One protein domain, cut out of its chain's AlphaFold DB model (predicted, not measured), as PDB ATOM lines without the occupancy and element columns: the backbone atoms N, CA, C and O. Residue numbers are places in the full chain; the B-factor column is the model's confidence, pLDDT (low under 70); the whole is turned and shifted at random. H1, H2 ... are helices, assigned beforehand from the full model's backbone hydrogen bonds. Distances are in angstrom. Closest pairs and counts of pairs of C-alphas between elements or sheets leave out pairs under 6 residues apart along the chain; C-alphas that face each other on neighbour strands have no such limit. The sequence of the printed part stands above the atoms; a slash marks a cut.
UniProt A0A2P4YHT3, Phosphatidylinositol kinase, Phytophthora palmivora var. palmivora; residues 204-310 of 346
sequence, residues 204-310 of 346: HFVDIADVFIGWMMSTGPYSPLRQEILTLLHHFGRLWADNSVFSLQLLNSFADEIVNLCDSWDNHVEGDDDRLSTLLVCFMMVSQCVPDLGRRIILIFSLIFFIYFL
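What this domain is: This is residues 204 to 310 of the 346 residues of the protein "Phosphatidylinositol kinase" of Phytophthora palmivora var. palmivora (UniProt A0A2P4YHT3). H5 is the core, with the helical hairpin H1 and H2 packed on one side, long H4 along another, short H3 at its end and H6 loosely opposite the hairpin. The 107 printed residues include six named helices, H1 to H6, and no named strand: all helix, compact, radius of gyration of the C-alphas 13.7 A, spans 39 by 30 by 23 A.

How they stand to each other: H1, residues 204 to 218, and H2, residues 224 to 235, form a hairpin; their closest C-alphas, Met 216 and Arg 226, are 5.1 A apart. With the hub H5, residues 272 to 289, they make a bundle, three helices side by side. H3, residues 237 to 242, touches H5 with C-alphas Gly 237 and Cys 289 closest, 4.7 A. H4, residues 244 to 263, forms a hairpin with H5, opposite ways at a shallow tilt of 29 degrees; C-alphas Leu 251 and Phe 283 are closest, 5.9 A. H6, residues 298 to 308, is close but not clearly touching H5; the closest C-alphas, Ser 287 and Ile 298, are 7.5 A apart. Every O i to N i+4 pair is within hydrogen-bond range in H1 to H5, 6 of 7 in H6.

Where its parts are: H1 begins at C-alpha 204 (-9.521, -33.510, -29.892); H6 ends at C-alpha 308 (7.020, -47.842, -2.036). H4 measures 28.3 A, H5 25.9 A.

The domain as a whole: The farthest C-alphas, His 204 and Asp 266, are 39.4 A apart. The printed part has no cut and no long link. Residues 291 to 310 have pLDDT under 70.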
ATOM      1  N   HIS A 204      -8.699 -32.510 -30.574       89.19
ATOM      2  CA  HIS A 204      -9.521 -33.510 -29.892       89.19
ATOM      3  C   HIS A 204      -8.767 -34.190 -28.750       89.19
ATOM      4  O   HIS A 204      -9.273 -35.137 -28.160       89.19
ATOM      5  N   PHE A 205      -7.550 -33.731 -28.459       92.75
ATOM      6  CA  PHE A 205      -6.622 -34.429 -27.588       92.75
ATOM      7  C   PHE A 205      -7.171 -34.602 -26.172       92.75
ATOM      8  O   PHE A 205      -7.114 -35.708 -25.651       92.75
ATOM      9  N   VAL A 206      -7.731 -33.537 -25.589       92.81
ATOM     10  CA  VAL A 206      -8.322 -33.556 -24.242       92.81
ATOM     11  C   VAL A 206      -9.411 -34.625 -24.148       92.81
ATOM     12  O   VAL A 206      -9.302 -35.536 -23.337       92.81
ATOM     13  N   ASP A 207     -10.387 -34.578 -25.059       91.56
ATOM     14  CA  ASP A 207     -11.502 -35.530 -25.090       91.56
ATOM     15  C   ASP A 207     -11.007 -36.981 -25.241       91.56
ATOM     16  O   ASP A 207     -11.447 -37.885 -24.534       91.56
ATOM     17  N   ILE A 208     -10.048 -37.209 -26.146       91.94
ATOM     18  CA  ILE A 208      -9.477 -38.537 -26.402       91.94
ATOM     19  C   ILE A 208      -8.695 -39.047 -25.183       91.94
ATOM     20  O   ILE A 208      -8.797 -40.224 -24.834       91.94
ATOM     21  N   ALA A 209      -7.910 -38.182 -24.540       93.38
ATOM     22  CA  ALA A 209      -7.139 -38.526 -23.354       93.38
ATOM     23  C   ALA A 209      -8.056 -38.901 -22.183       93.38
ATOM     24  O   ALA A 209      -7.824 -39.932 -21.551       93.38
ATOM     25  N   ASP A 210      -9.117 -38.126 -21.949       92.31
ATOM     26  CA  ASP A 210     -10.103 -38.394 -20.899       92.31
ATOM     27  C   ASP A 210     -10.821 -39.731 -21.125       92.31
ATOM     28  O   ASP A 210     -10.911 -40.547 -20.204       92.31
ATOM     29  N   VAL A 211     -11.258 -40.013 -22.359       92.94
ATOM     30  CA  VAL A 211     -11.884 -41.300 -22.710       92.94
ATOM     31  C   VAL A 211     -10.922 -42.463 -22.466       92.94
ATOM     32  O   VAL A 211     -11.296 -43.464 -21.853       92.94
ATOM     33  N   PHE A 212      -9.663 -42.344 -22.889       94.12
ATOM     34  CA  PHE A 212      -8.661 -43.389 -22.681       94.12
ATOM     35  C   PHE A 212      -8.303 -43.606 -21.209       94.12
ATOM     36  O   PHE A 212      -8.150 -44.751 -20.784       94.12
ATOM     37  N   ILE A 213      -8.216 -42.542 -20.412       92.62
ATOM     38  CA  ILE A 213      -8.048 -42.654 -18.960       92.62
ATOM     39  C   ILE A 213      -9.264 -43.348 -18.341       92.62
ATOM     40  O   ILE A 213      -9.086 -44.269 -17.548       92.62
ATOM     41  N   GLY A 214     -10.484 -43.002 -18.761       92.31
ATOM     42  CA  GLY A 214     -11.706 -43.696 -18.347       92.31
ATOM     43  C   GLY A 214     -11.684 -45.196 -18.673       92.31
ATOM     44  O   GLY A 214     -12.041 -46.027 -17.833       92.31
ATOM     45  N   TRP A 215     -11.182 -45.574 -19.851       93.25
ATOM     46  CA  TRP A 215     -10.970 -46.979 -20.217       93.25
ATOM     47  C   TRP A 215      -9.913 -47.671 -19.351       93.25
ATOM     48  O   TRP A 215     -10.107 -48.815 -18.945       93.25
ATOM     49  N   MET A 216      -8.814 -46.998 -19.003       90.44
ATOM     50  CA  MET A 216      -7.826 -47.556 -18.069       90.44
ATOM     51  C   MET A 216      -8.374 -47.705 -16.648       90.44
ATOM     52  O   MET A 216      -7.990 -48.642 -15.960       90.44
ATOM     53  N   MET A 217      -9.260 -46.809 -16.203       87.62
ATOM     54  CA  MET A 217      -9.903 -46.894 -14.883       87.62
ATOM     55  C   MET A 217     -10.957 -48.001 -14.816       87.62
ATOM     56  O   MET A 217     -11.141 -48.615 -13.772       87.62
ATOM     57  N   SER A 218     -11.652 -48.263 -15.925       88.25
ATOM     58  CA  SER A 218     -12.686 -49.305 -16.015       88.25
ATOM     59  C   SER A 218     -12.136 -50.694 -16.343       88.25
ATOM     60  O   SER A 218     -12.834 -51.692 -16.165       88.25
ATOM     61  N   THR A 219     -10.888 -50.783 -16.807       81.56
ATOM     62  CA  THR A 219     -10.209 -52.055 -17.056       81.56
ATOM     63  C   THR A 219      -9.239 -52.372 -15.921       81.56
ATOM     64  O   THR A 219      -8.485 -51.517 -15.471       81.56
ATOM     65  N   GLY A 220      -9.251 -53.615 -15.436       71.31
ATOM     66  CA  GLY A 220      -8.374 -54.025 -14.333       71.31
ATOM     67  C   GLY A 220      -6.877 -53.862 -14.659       71.31
ATOM     68  O   GLY A 220      -6.489 -53.804 -15.832       71.31
ATOM     69  N   PRO A 221      -5.994 -53.855 -13.647       72.06
ATOM     70  CA  PRO A 221      -4.568 -53.557 -13.800       72.06
ATOM     71  C   PRO A 221      -3.807 -54.547 -14.679       72.06
ATOM     72  O   PRO A 221      -2.783 -54.200 -15.267       72.06
ATOM     73  N   TYR A 222      -4.330 -55.764 -14.802       76.12
ATOM     74  CA  TYR A 222      -3.760 -56.833 -15.617       76.12
ATOM     75  C   TYR A 222      -4.338 -56.883 -17.039       76.12
ATOM     76  O   TYR A 222      -3.996 -57.782 -17.806       76.12
ATOM     77  N   SER A 223      -5.218 -55.944 -17.407       83.56
ATOM     78  CA  SER A 223      -5.799 -55.881 -18.746       83.56
ATOM     79  C   SER A 223      -4.727 -55.540 -19.791       83.56
ATOM     80  O   SER A 223      -4.063 -54.507 -19.659       83.56
ATOM     81  N   PRO A 224      -4.589 -56.327 -20.876       88.00
ATOM     82  CA  PRO A 224      -3.724 -55.969 -21.999       88.00
ATOM     83  C   PRO A 224      -4.072 -54.596 -22.587       88.00
ATOM     84  O   PRO A 224      -3.175 -53.824 -22.912       88.00
ATOM     85  N   LEU A 225      -5.366 -54.247 -22.624       90.31
ATOM     86  CA  LEU A 225      -5.833 -52.961 -23.138       90.31
ATOM     87  C   LEU A 225      -5.254 -51.776 -22.352       90.31
ATOM     88  O   LEU A 225      -4.905 -50.760 -22.947       90.31
ATOM     89  N   ARG A 226      -5.089 -51.906 -21.029       87.56
ATOM     90  CA  ARG A 226      -4.491 -50.848 -20.201       87.56
ATOM     91  C   ARG A 226      -3.060 -50.536 -20.652       87.56
ATOM     92  O   ARG A 226      -2.686 -49.369 -20.706       87.56
ATOM     93  N   GLN A 227      -2.276 -51.554 -21.006       87.56
ATOM     94  CA  GLN A 227      -0.899 -51.376 -21.488       87.56
ATOM     95  C   GLN A 227      -0.852 -50.741 -22.880       87.56
ATOM     96  O   GLN A 227      -0.021 -49.866 -23.138       87.56
ATOM     97  N   GLU A 228      -1.775 -51.133 -23.760       91.38
ATOM     98  CA  GLU A 228      -1.901 -50.541 -25.093       91.38
ATOM     99  C   GLU A 228      -2.293 -49.058 -25.011       91.38
ATOM    100  O   GLU A 228      -1.673 -48.199 -25.645       91.38
ATOM    101  N   ILE A 229      -3.268 -48.717 -24.165       93.31
ATOM    102  CA  ILE A 229      -3.666 -47.323 -23.951       93.31
ATOM    103  C   ILE A 229      -2.511 -46.519 -23.349       93.31
ATOM    104  O   ILE A 229      -2.211 -45.430 -23.836       93.31
ATOM    105  N   LEU A 230      -1.826 -47.052 -22.334       89.06
ATOM    106  CA  LEU A 230      -0.689 -46.379 -21.706       89.06
ATOM    107  C   LEU A 230       0.412 -46.062 -22.726       89.06
ATOM    108  O   LEU A 230       0.920 -44.940 -22.774       89.06
ATOM    109  N   THR A 231       0.742 -47.041 -23.568       90.12
ATOM    110  CA  THR A 231       1.724 -46.888 -24.644       90.12
ATOM    111  C   THR A 231       1.276 -45.814 -25.631       90.12
ATOM    112  O   THR A 231       2.069 -44.946 -25.994       90.12
ATOM    113  N   LEU A 232       0.004 -45.808 -26.038       92.50
ATOM    114  CA  LEU A 232      -0.542 -44.790 -26.939       92.50
ATOM    115  C   LEU A 232      -0.474 -43.379 -26.329       92.50
ATOM    116  O   LEU A 232       0.023 -42.458 -26.974       92.50
ATOM    117  N   LEU A 233      -0.914 -43.213 -25.080       92.06
ATOM    118  CA  LEU A 233      -0.884 -41.923 -24.383       92.06
ATOM    119  C   LEU A 233       0.545 -41.407 -24.182       92.06
ATOM    120  O   LEU A 233       0.767 -40.200 -24.258       92.06
ATOM    121  N   HIS A 234       1.524 -42.294 -23.998       87.75
ATOM    122  CA  HIS A 234       2.933 -41.907 -23.956       87.75
ATOM    123  C   HIS A 234       3.415 -41.334 -25.303       87.75
ATOM    124  O   HIS A 234       4.105 -40.313 -25.339       87.75
ATOM    125  N   HIS A 235       2.985 -41.917 -26.430       89.00
ATOM    126  CA  HIS A 235       3.279 -41.377 -27.766       89.00
ATOM    127  C   HIS A 235       2.624 -40.009 -28.022       89.00
ATOM    128  O   HIS A 235       3.088 -39.256 -28.882       89.00
ATOM    129  N   PHE A 236       1.602 -39.633 -27.246       91.56
ATOM    130  CA  PHE A 236       1.024 -38.287 -27.250       91.56
ATOM    131  C   PHE A 236       1.857 -37.251 -26.481       91.56
ATOM    132  O   PHE A 236       1.384 -36.136 -26.284       91.56
ATOM    133  N   GLY A 237       3.101 -37.555 -26.089       87.50
ATOM    134  CA  GLY A 237       3.979 -36.680 -25.299       87.50
ATOM    135  C   GLY A 237       3.962 -35.196 -25.689       87.50
ATOM    136  O   GLY A 237       3.822 -34.327 -24.831       87.50
ATOM    137  N   ARG A 238       4.025 -34.893 -26.992       87.75
ATOM    138  CA  ARG A 238       3.950 -33.509 -27.487       87.75
ATOM    139  C   ARG A 238       2.584 -32.856 -27.244       87.75
ATOM    140  O   ARG A 238       2.542 -31.687 -26.888       87.75
ATOM    141  N   LEU A 239       1.490 -33.601 -27.393       92.69
ATOM    142  CA  LEU A 239       0.134 -33.097 -27.159       92.69
ATOM    143  C   LEU A 239      -0.084 -32.759 -25.677       92.69
ATOM    144  O   LEU A 239      -0.700 -31.739 -25.383       92.69
ATOM    145  N   TRP A 240       0.471 -33.550 -24.750       91.69
ATOM    146  CA  TRP A 240       0.466 -33.218 -23.316       91.69
ATOM    147  C   TRP A 240       1.184 -31.891 -23.043       91.69
ATOM    148  O   TRP A 240       0.649 -31.017 -22.363       91.69
ATOM    149  N   ALA A 241       2.379 -31.712 -23.616       87.19
ATOM    150  CA  ALA A 241       3.149 -30.479 -23.468       87.19
ATOM    151  C   ALA A 241       2.422 -29.259 -24.065       87.19
ATOM    152  O   ALA A 241       2.356 -28.209 -23.425       87.19
ATOM    153  N   ASP A 242       1.830 -29.418 -25.251       90.00
ATOM    154  CA  ASP A 242       1.089 -28.363 -25.951       90.00
ATOM    155  C   ASP A 242      -0.247 -28.024 -25.245       90.00
ATOM    156  O   ASP A 242      -0.773 -26.925 -25.411       90.00
ATOM    157  N   ASN A 243      -0.775 -28.926 -24.405       90.31
ATOM    158  CA  ASN A 243      -1.977 -28.738 -23.581       90.31
ATOM    159  C   ASN A 243      -1.632 -28.721 -22.078       90.31
ATOM    160  O   ASN A 243      -2.239 -29.423 -21.260       90.31
ATOM    161  N   SER A 244      -0.641 -27.914 -21.693       86.56
ATOM    162  CA  SER A 244      -0.078 -27.900 -20.336       86.56
ATOM    163  C   SER A 244      -1.082 -27.550 -19.230       86.56
ATOM    164  O   SER A 244      -1.003 -28.126 -18.150       86.56
ATOM    165  N   VAL A 245      -2.049 -26.657 -19.487       87.81
ATOM    166  CA  VAL A 245      -3.088 -26.277 -18.506       87.81
ATOM    167  C   VAL A 245      -3.973 -27.469 -18.147       87.81
ATOM    168  O   VAL A 245      -4.156 -27.754 -16.965       87.81
ATOM    169  N   PHE A 246      -4.472 -28.186 -19.157       90.81
ATOM    170  CA  PHE A 246      -5.253 -29.408 -18.964       90.81
ATOM    171  C   PHE A 246      -4.424 -30.469 -18.233       90.81
ATOM    172  O   PHE A 246      -4.850 -30.995 -17.210       90.81
ATOM    173  N   SER A 247      -3.196 -30.708 -18.696       89.19
ATOM    174  CA  SER A 247      -2.303 -31.711 -18.107       89.19
ATOM    175  C   SER A 247      -2.000 -31.430 -16.629       89.19
ATOM    176  O   SER A 247      -1.981 -32.345 -15.811       89.19
ATOM    177  N   LEU A 248      -1.803 -30.159 -16.266       84.25
ATOM    178  CA  LEU A 248      -1.614 -29.712 -14.883       84.25
ATOM    179  C   LEU A 248      -2.853 -29.939 -14.014       84.25
ATOM    180  O   LEU A 248      -2.733 -30.412 -12.885       84.25
ATOM    181  N   GLN A 249      -4.036 -29.593 -14.526       87.88
ATOM    182  CA  GLN A 249      -5.299 -29.807 -13.818       87.88
ATOM    183  C   GLN A 249      -5.550 -31.298 -13.579       87.88
ATOM    184  O   GLN A 249      -5.901 -31.683 -12.466       87.88
ATOM    185  N   LEU A 250      -5.291 -32.129 -14.589       89.50
ATOM    186  CA  LEU A 250      -5.419 -33.577 -14.499       89.50
ATOM    187  C   LEU A 250      -4.446 -34.175 -13.469       89.50
ATOM    188  O   LEU A 250      -4.850 -34.985 -12.640       89.50
ATOM    189  N   LEU A 251      -3.183 -33.736 -13.462       85.06
ATOM    190  CA  LEU A 251      -2.196 -34.178 -12.470       85.06
ATOM    191  C   LEU A 251      -2.586 -33.798 -11.038       85.06
ATOM    192  O   LEU A 251      -2.414 -34.615 -10.136       85.06
ATOM    193  N   ASN A 252      -3.129 -32.597 -10.826       81.31
ATOM    194  CA  ASN A 252      -3.647 -32.200  -9.515       81.31
ATOM    195  C   ASN A 252      -4.852 -33.059  -9.110       81.31
ATOM    196  O   ASN A 252      -4.887 -33.542  -7.985       81.31
ATOM    197  N   SER A 253      -5.778 -33.326 -10.038       89.31
ATOM    198  CA  SER A 253      -6.926 -34.208  -9.787       89.31
ATOM    199  C   SER A 253      -6.484 -35.613  -9.375       89.31
ATOM    200  O   SER A 253      -7.002 -36.159  -8.406       89.31
ATOM    201  N   PHE A 254      -5.497 -36.188 -10.069       84.25
ATOM    202  CA  PHE A 254      -4.924 -37.478  -9.688       84.25
ATOM    203  C   PHE A 254      -4.246 -37.425  -8.319       84.25
ATOM    204  O   PHE A 254      -4.417 -38.348  -7.530       84.25
ATOM    205  N   ALA A 255      -3.487 -36.367  -8.019       78.75
ATOM    206  CA  ALA A 255      -2.822 -36.219  -6.727       78.75
ATOM    207  C   ALA A 255      -3.829 -36.141  -5.569       78.75
ATOM    208  O   ALA A 255      -3.666 -36.857  -4.582       78.75
ATOM    209  N   ASP A 256      -4.880 -35.333  -5.714       80.25
ATOM    210  CA  ASP A 256      -5.946 -35.207  -4.717       80.25
ATOM    211  C   ASP A 256      -6.659 -36.552  -4.504       80.25
ATOM    212  O   ASP A 256      -6.899 -36.967  -3.372       80.25
ATOM    213  N   GLU A 257      -6.957 -37.279  -5.584       85.81
ATOM    214  CA  GLU A 257      -7.608 -38.589  -5.514       85.81
ATOM    215  C   GLU A 257      -6.720 -39.662  -4.867       85.81
ATOM    216  O   GLU A 257      -7.203 -40.437  -4.042       85.81
ATOM    217  N   ILE A 258      -5.416 -39.668  -5.164       79.38
ATOM    218  CA  ILE A 258      -4.436 -40.551  -4.511       79.38
ATOM    219  C   ILE A 258      -4.381 -40.273  -3.003       79.38
ATOM    220  O   ILE A 258      -4.403 -41.219  -2.215       79.38
ATOM    221  N   VAL A 259      -4.321 -39.002  -2.590       77.62
ATOM    222  CA  VAL A 259      -4.309 -38.620  -1.167       77.62
ATOM    223  C   VAL A 259      -5.594 -39.075  -0.486       77.62
ATOM    224  O   VAL A 259      -5.522 -39.724   0.550       77.62
ATOM    225  N   ASN A 260      -6.753 -38.840  -1.107       79.38
ATOM    226  CA  ASN A 260      -8.042 -39.270  -0.562       79.38
ATOM    227  C   ASN A 260      -8.133 -40.799  -0.392       79.38
ATOM    228  O   ASN A 260      -8.665 -41.276   0.614       79.38
ATOM    229  N   LEU A 261      -7.609 -41.577  -1.346       76.06
ATOM    230  CA  LEU A 261      -7.544 -43.040  -1.236       76.06
ATOM    231  C   LEU A 261      -6.587 -43.482  -0.121       76.06
ATOM    232  O   LEU A 261      -6.910 -44.395   0.629       76.06
ATOM    233  N   CYS A 262      -5.441 -42.814   0.036       74.88
ATOM    234  CA  CYS A 262      -4.496 -43.115   1.115       74.88
ATOM    235  C   CYS A 262      -5.072 -42.774   2.499       74.88
ATOM    236  O   CYS A 262      -4.917 -43.554   3.436       74.88
ATOM    237  N   ASP A 263      -5.769 -41.646   2.626       75.81
ATOM    238  CA  ASP A 263      -6.383 -41.207   3.886       75.81
ATOM    239  C   ASP A 263      -7.543 -42.119   4.313       75.81
ATOM    240  O   ASP A 263      -7.834 -42.253   5.503       75.81
ATOM    241  N   SER A 264      -8.200 -42.767   3.349       81.56
ATOM    242  CA  SER A 264      -9.280 -43.727   3.589       81.56
ATOM    243  C   SER A 264      -8.829 -45.190   3.539       81.56
ATOM    244  O   SER A 264      -9.674 -46.079   3.631       81.56
ATOM    245  N   TRP A 265      -7.516 -45.453   3.480       80.69
ATOM    246  CA  TRP A 265      -6.964 -46.794   3.249       80.69
ATOM    247  C   TRP A 265      -7.348 -47.814   4.323       80.69
ATOM    248  O   TRP A 265      -7.583 -48.983   4.024       80.69
ATOM    249  N   ASP A 266      -7.493 -47.380   5.574       74.38
ATOM    250  CA  ASP A 266      -7.949 -48.248   6.667       74.38
ATOM    251  C   ASP A 266      -9.364 -48.819   6.426       74.38
ATOM    252  O   ASP A 266      -9.728 -49.833   7.019       74.38
ATOM    253  N   ASN A 267     -10.147 -48.199   5.535       84.69
ATOM    254  CA  ASN A 267     -11.481 -48.631   5.115       84.69
ATOM    255  C   ASN A 267     -11.543 -48.985   3.615       84.69
ATOM    256  O   ASN A 267     -12.626 -48.895   3.028       84.69
ATOM    257  N   HIS A 268     -10.412 -49.338   2.991       80.81
ATOM    258  CA  HIS A 268     -10.370 -49.646   1.559       80.81
ATOM    259  C   HIS A 268     -11.325 -50.793   1.196       80.81
ATOM    260  O   HIS A 268     -11.531 -51.743   1.959       80.81
ATOM    261  N   VAL A 269     -11.922 -50.687   0.014       85.31
ATOM    262  CA  VAL A 269     -12.857 -51.661  -0.548       85.31
ATOM    263  C   VAL A 269     -12.182 -52.397  -1.708       85.31
ATOM    264  O   VAL A 269     -11.223 -51.915  -2.309       85.31
ATOM    265  N   GLU A 270     -12.684 -53.590  -2.030       79.81
ATOM    266  CA  GLU A 270     -12.259 -54.354  -3.205       79.81
ATOM    267  C   GLU A 270     -12.299 -53.472  -4.471       79.81
ATOM    268  O   GLU A 270     -13.347 -52.937  -4.835       79.81
ATOM    269  N   GLY A 271     -11.139 -53.303  -5.116       80.94
ATOM    270  CA  GLY A 271     -10.949 -52.442  -6.290       80.94
ATOM    271  C   GLY A 271     -10.189 -51.132  -6.028       80.94
ATOM    272  O   GLY A 271      -9.707 -50.523  -6.987       80.94
ATOM    273  N   ASP A 272     -10.005 -50.716  -4.770       81.94
ATOM    274  CA  ASP A 272      -9.221 -49.511  -4.450       81.94
ATOM    275  C   ASP A 272      -7.727 -49.683  -4.776       81.94
ATOM    276  O   ASP A 272      -7.098 -48.737  -5.254       81.94
ATOM    277  N   ASP A 273      -7.178 -50.895  -4.627       80.69
ATOM    278  CA  ASP A 273      -5.814 -51.240  -5.063       80.69
ATOM    279  C   ASP A 273      -5.621 -51.013  -6.572       80.69
ATOM    280  O   ASP A 273      -4.655 -50.386  -7.024       80.69
ATOM    281  N   ASP A 274      -6.579 -51.500  -7.362       82.38
ATOM    282  CA  ASP A 274      -6.578 -51.419  -8.820       82.38
ATOM    283  C   ASP A 274      -6.694 -49.964  -9.280       82.38
ATOM    284  O   ASP A 274      -5.940 -49.513 -10.153       82.38
ATOM    285  N   ARG A 275      -7.596 -49.206  -8.646       85.81
ATOM    286  CA  ARG A 275      -7.801 -47.776  -8.893       85.81
ATOM    287  C   ARG A 275      -6.561 -46.964  -8.535       85.81
ATOM    288  O   ARG A 275      -6.105 -46.173  -9.362       85.81
ATOM    289  N   LEU A 276      -5.975 -47.186  -7.356       81.50
ATOM    290  CA  LEU A 276      -4.744 -46.522  -6.925       81.50
ATOM    291  C   LEU A 276      -3.594 -46.821  -7.894       81.50
ATOM    292  O   LEU A 276      -2.887 -45.908  -8.327       81.50
ATOM    293  N   SER A 277      -3.443 -48.082  -8.308       82.62
ATOM    294  CA  SER A 277      -2.466 -48.493  -9.320       82.62
ATOM    295  C   SER A 277      -2.662 -47.752 -10.646       82.62
ATOM    296  O   SER A 277      -1.687 -47.278 -11.241       82.62
ATOM    297  N   THR A 278      -3.898 -47.637 -11.137       83.88
ATOM    298  CA  THR A 278      -4.190 -46.912 -12.382       83.88
ATOM    299  C   THR A 278      -3.896 -45.422 -12.251       83.88
ATOM    300  O   THR A 278      -3.214 -44.874 -13.120       83.88
ATOM    301  N   LEU A 279      -4.327 -44.777 -11.162       84.62
ATOM    302  CA  LEU A 279      -4.059 -43.361 -10.886       84.62
ATOM    303  C   LEU A 279      -2.561 -43.063 -10.855       84.62
ATOM    304  O   LEU A 279      -2.107 -42.135 -11.524       84.62
ATOM    305  N   LEU A 280      -1.775 -43.882 -10.149       80.31
ATOM    306  CA  LEU A 280      -0.321 -43.730 -10.073       80.31
ATOM    307  C   LEU A 280       0.335 -43.844 -11.452       80.31
ATOM    308  O   LEU A 280       1.187 -43.028 -11.803       80.31
ATOM    309  N   VAL A 281      -0.070 -44.828 -12.259       82.12
ATOM    310  CA  VAL A 281       0.468 -45.010 -13.616       82.12
ATOM    311  C   VAL A 281       0.104 -43.840 -14.532       82.12
ATOM    312  O   VAL A 281       0.980 -43.334 -15.238       82.12
ATOM    313  N   CYS A 282      -1.143 -43.364 -14.491       85.94
ATOM    314  CA  CYS A 282      -1.579 -42.204 -15.273       85.94
ATOM    315  C   CYS A 282      -0.827 -40.938 -14.853       85.94
ATOM    316  O   CYS A 282      -0.300 -40.225 -15.708       85.94
ATOM    317  N   PHE A 283      -0.710 -40.695 -13.544       83.06
ATOM    318  CA  PHE A 283       0.032 -39.567 -12.988       83.06
ATOM    319  C   PHE A 283       1.489 -39.571 -13.456       83.06
ATOM    320  O   PHE A 283       1.980 -38.569 -13.978       83.06
ATOM    321  N   MET A 284       2.179 -40.709 -13.332       78.44
ATOM    322  CA  MET A 284       3.568 -40.835 -13.775       78.44
ATOM    323  C   MET A 284       3.710 -40.575 -15.273       78.44
ATOM    324  O   MET A 284       4.560 -39.774 -15.661       78.44
ATOM    325  N   MET A 285       2.868 -41.192 -16.103       85.81
ATOM    326  CA  MET A 285       2.926 -41.027 -17.555       85.81
ATOM    327  C   MET A 285       2.718 -39.565 -17.967       85.81
ATOM    328  O   MET A 285       3.575 -39.007 -18.652       85.81
ATOM    329  N   VAL A 286       1.660 -38.906 -17.481       85.06
ATOM    330  CA  VAL A 286       1.392 -37.497 -17.822       85.06
ATOM    331  C   VAL A 286       2.521 -36.597 -17.310       85.06
ATOM    332  O   VAL A 286       2.991 -35.720 -18.034       85.06
ATOM    333  N   SER A 287       3.035 -36.841 -16.099       78.06
ATOM    334  CA  SER A 287       4.118 -36.035 -15.515       78.06
ATOM    335  C   SER A 287       5.430 -36.104 -16.308       78.06
ATOM    336  O   SER A 287       6.153 -35.111 -16.373       78.06
ATOM    337  N   GLN A 288       5.727 -37.243 -16.944       78.94
ATOM    338  CA  GLN A 288       6.900 -37.403 -17.813       78.94
ATOM    339  C   GLN A 288       6.764 -36.611 -19.117       78.94
ATOM    340  O   GLN A 288       7.768 -36.177 -19.682       78.94
ATOM    341  N   CYS A 289       5.536 -36.413 -19.594       80.50
ATOM    342  CA  CYS A 289       5.258 -35.730 -20.852       80.50
ATOM    343  C   CYS A 289       5.173 -34.198 -20.722       80.50
ATOM    344  O   CYS A 289       5.253 -33.509 -21.737       80.50
ATOM    345  N   VAL A 290       5.043 -33.641 -19.509       76.38
ATOM    346  CA  VAL A 290       4.911 -32.187 -19.291       76.38
ATOM    347  C   VAL A 290       6.253 -31.560 -18.852       76.38
ATOM    348  O   VAL A 290       6.665 -31.711 -17.698       76.38
ATOM    349  N   PRO A 291       6.942 -30.800 -19.729       61.91
ATOM    350  CA  PRO A 291       8.311 -30.326 -19.489       61.91
ATOM    351  C   PRO A 291       8.456 -29.332 -18.321       61.91
ATOM    352  O   PRO A 291       9.483 -29.356 -17.639       61.91
ATOM    353  N   ASP A 292       7.438 -28.511 -18.029       58.53
ATOM    354  CA  ASP A 292       7.492 -27.509 -16.946       58.53
ATOM    355  C   ASP A 292       7.318 -28.099 -15.529       58.53
ATOM    356  O   ASP A 292       7.725 -27.482 -14.541       58.53
ATOM    357  N   LEU A 293       6.813 -29.334 -15.406       51.75
ATOM    358  CA  LEU A 293       6.785 -30.095 -14.143       51.75
ATOM    359  C   LEU A 293       8.006 -31.000 -13.973       51.75
ATOM    360  O   LEU A 293       8.327 -31.416 -12.850       51.75
ATOM    361  N   GLY A 294       8.716 -31.258 -15.073       48.34
ATOM    362  CA  GLY A 294       9.797 -32.230 -15.161       48.34
ATOM    363  C   GLY A 294      10.986 -31.972 -14.230       48.34
ATOM    364  O   GLY A 294      11.764 -32.879 -13.961       48.34
ATOM    365  N   ARG A 295      11.138 -30.764 -13.671       49.97
ATOM    366  CA  ARG A 295      12.205 -30.471 -12.692       49.97
ATOM    367  C   ARG A 295      11.775 -30.512 -11.227       49.97
ATOM    368  O   ARG A 295      12.641 -30.689 -10.377       49.97
ATOM    369  N   ARG A 296      10.488 -30.341 -10.906       51.72
ATOM    370  CA  ARG A 296      10.026 -30.199  -9.506       51.72
ATOM    371  C   ARG A 296       9.316 -31.440  -8.966       51.72
ATOM    372  O   ARG A 296       9.425 -31.711  -7.777       51.72
ATOM    373  N   ILE A 297       8.662 -32.220  -9.826       50.59
ATOM    374  CA  ILE A 297       7.872 -33.397  -9.423       50.59
ATOM    375  C   ILE A 297       8.599 -34.709  -9.741       50.59
ATOM    376  O   ILE A 297       8.562 -35.626  -8.925       50.59
ATOM    377  N   ILE A 298       9.383 -34.767 -10.825       49.19
ATOM    378  CA  ILE A 298      10.186 -35.955 -11.179       49.19
ATOM    379  C   ILE A 298      11.204 -36.316 -10.083       49.19
ATOM    380  O   ILE A 298      11.421 -37.496  -9.838       49.19
ATOM    381  N   LEU A 299      11.779 -35.350  -9.356       49.84
ATOM    382  CA  LEU A 299      12.715 -35.620  -8.249       49.84
ATOM    383  C   LEU A 299      12.033 -36.087  -6.948       49.84
ATOM    384  O   LEU A 299      12.650 -36.808  -6.171       49.84
ATOM    385  N   ILE A 300      10.778 -35.694  -6.708       56.97
ATOM    386  CA  ILE A 300      10.038 -36.024  -5.476       56.97
ATOM    387  C   ILE A 300       9.268 -37.338  -5.654       56.97
ATOM    388  O   ILE A 300       9.340 -38.218  -4.802       56.97
ATOM    389  N   PHE A 301       8.606 -37.523  -6.795       50.06
ATOM    390  CA  PHE A 301       7.798 -38.712  -7.055       50.06
ATOM    391  C   PHE A 301       8.603 -39.910  -7.556       50.06
ATOM    392  O   PHE A 301       8.304 -41.019  -7.129       50.06
ATOM    393  N   SER A 302       9.689 -39.726  -8.326       50.28
ATOM    394  CA  SER A 302      10.608 -40.852  -8.600       50.28
ATOM    395  C   SER A 302      11.227 -41.402  -7.309       50.28
ATOM    396  O   SER A 302      11.609 -42.563  -7.259       50.28
ATOM    397  N   LEU A 303      11.297 -40.587  -6.251       51.44
ATOM    398  CA  LEU A 303      11.868 -40.952  -4.959       51.44
ATOM    399  C   LEU A 303      10.828 -41.594  -4.019       51.44
ATOM    400  O   LEU A 303      11.168 -42.536  -3.314       51.44
ATOM    401  N   ILE A 304       9.556 -41.185  -4.074       53.88
ATOM    402  CA  ILE A 304       8.435 -41.865  -3.389       53.88
ATOM    403  C   ILE A 304       8.126 -43.220  -4.049       53.88
ATOM    404  O   ILE A 304       7.934 -44.223  -3.364       53.88
ATOM    405  N   PHE A 305       8.172 -43.284  -5.381       46.75
ATOM    406  CA  PHE A 305       7.942 -44.507  -6.151       46.75
ATOM    407  C   PHE A 305       9.086 -45.533  -5.990       46.75
ATOM    408  O   PHE A 305       8.823 -46.726  -5.870       46.75
ATOM    409  N   PHE A 306      10.347 -45.088  -5.861       47.75
ATOM    410  CA  PHE A 306      11.494 -45.952  -5.506       47.75
ATOM    411  C   PHE A 306      11.409 -46.524  -4.075       47.75
ATOM    412  O   PHE A 306      12.049 -47.523  -3.769       47.75
ATOM    413  N   ILE A 307      10.624 -45.898  -3.192       48.69
ATOM    414  CA  ILE A 307      10.496 -46.215  -1.760       48.69
ATOM    415  C   ILE A 307       9.323 -47.161  -1.480       48.69
ATOM    416  O   ILE A 307       9.436 -48.031  -0.616       48.69
ATOM    417  N   TYR A 308       8.222 -47.023  -2.217       46.69
ATOM    418  CA  TYR A 308       7.020 -47.842  -2.036       46.69
ATOM    419  C   TYR A 308       7.139 -49.223  -2.706       46.69
ATOM    420  O   TYR A 308       6.611 -50.211  -2.211       46.69
ATOM    421  N   PHE A 309       7.901 -49.318  -3.803       41.53
ATOM    422  CA  PHE A 309       8.070 -50.561  -4.569       41.53
ATOM    423  C   PHE A 309       9.150 -51.509  -3.995       41.53
ATOM    424  O   PHE A 309       9.323 -52.623  -4.482       41.53
ATOM    425  N   LEU A 310       9.891 -51.089  -2.959       42.84
ATOM    426  CA  LEU A 310      11.095 -51.766  -2.448       42.84
ATOM    427  C   LEU A 310      10.949 -52.301  -1.010       42.84
ATOM    428  O   LEU A 310      11.910 -52.250  -0.256       42.84
TER     429      LEU A 310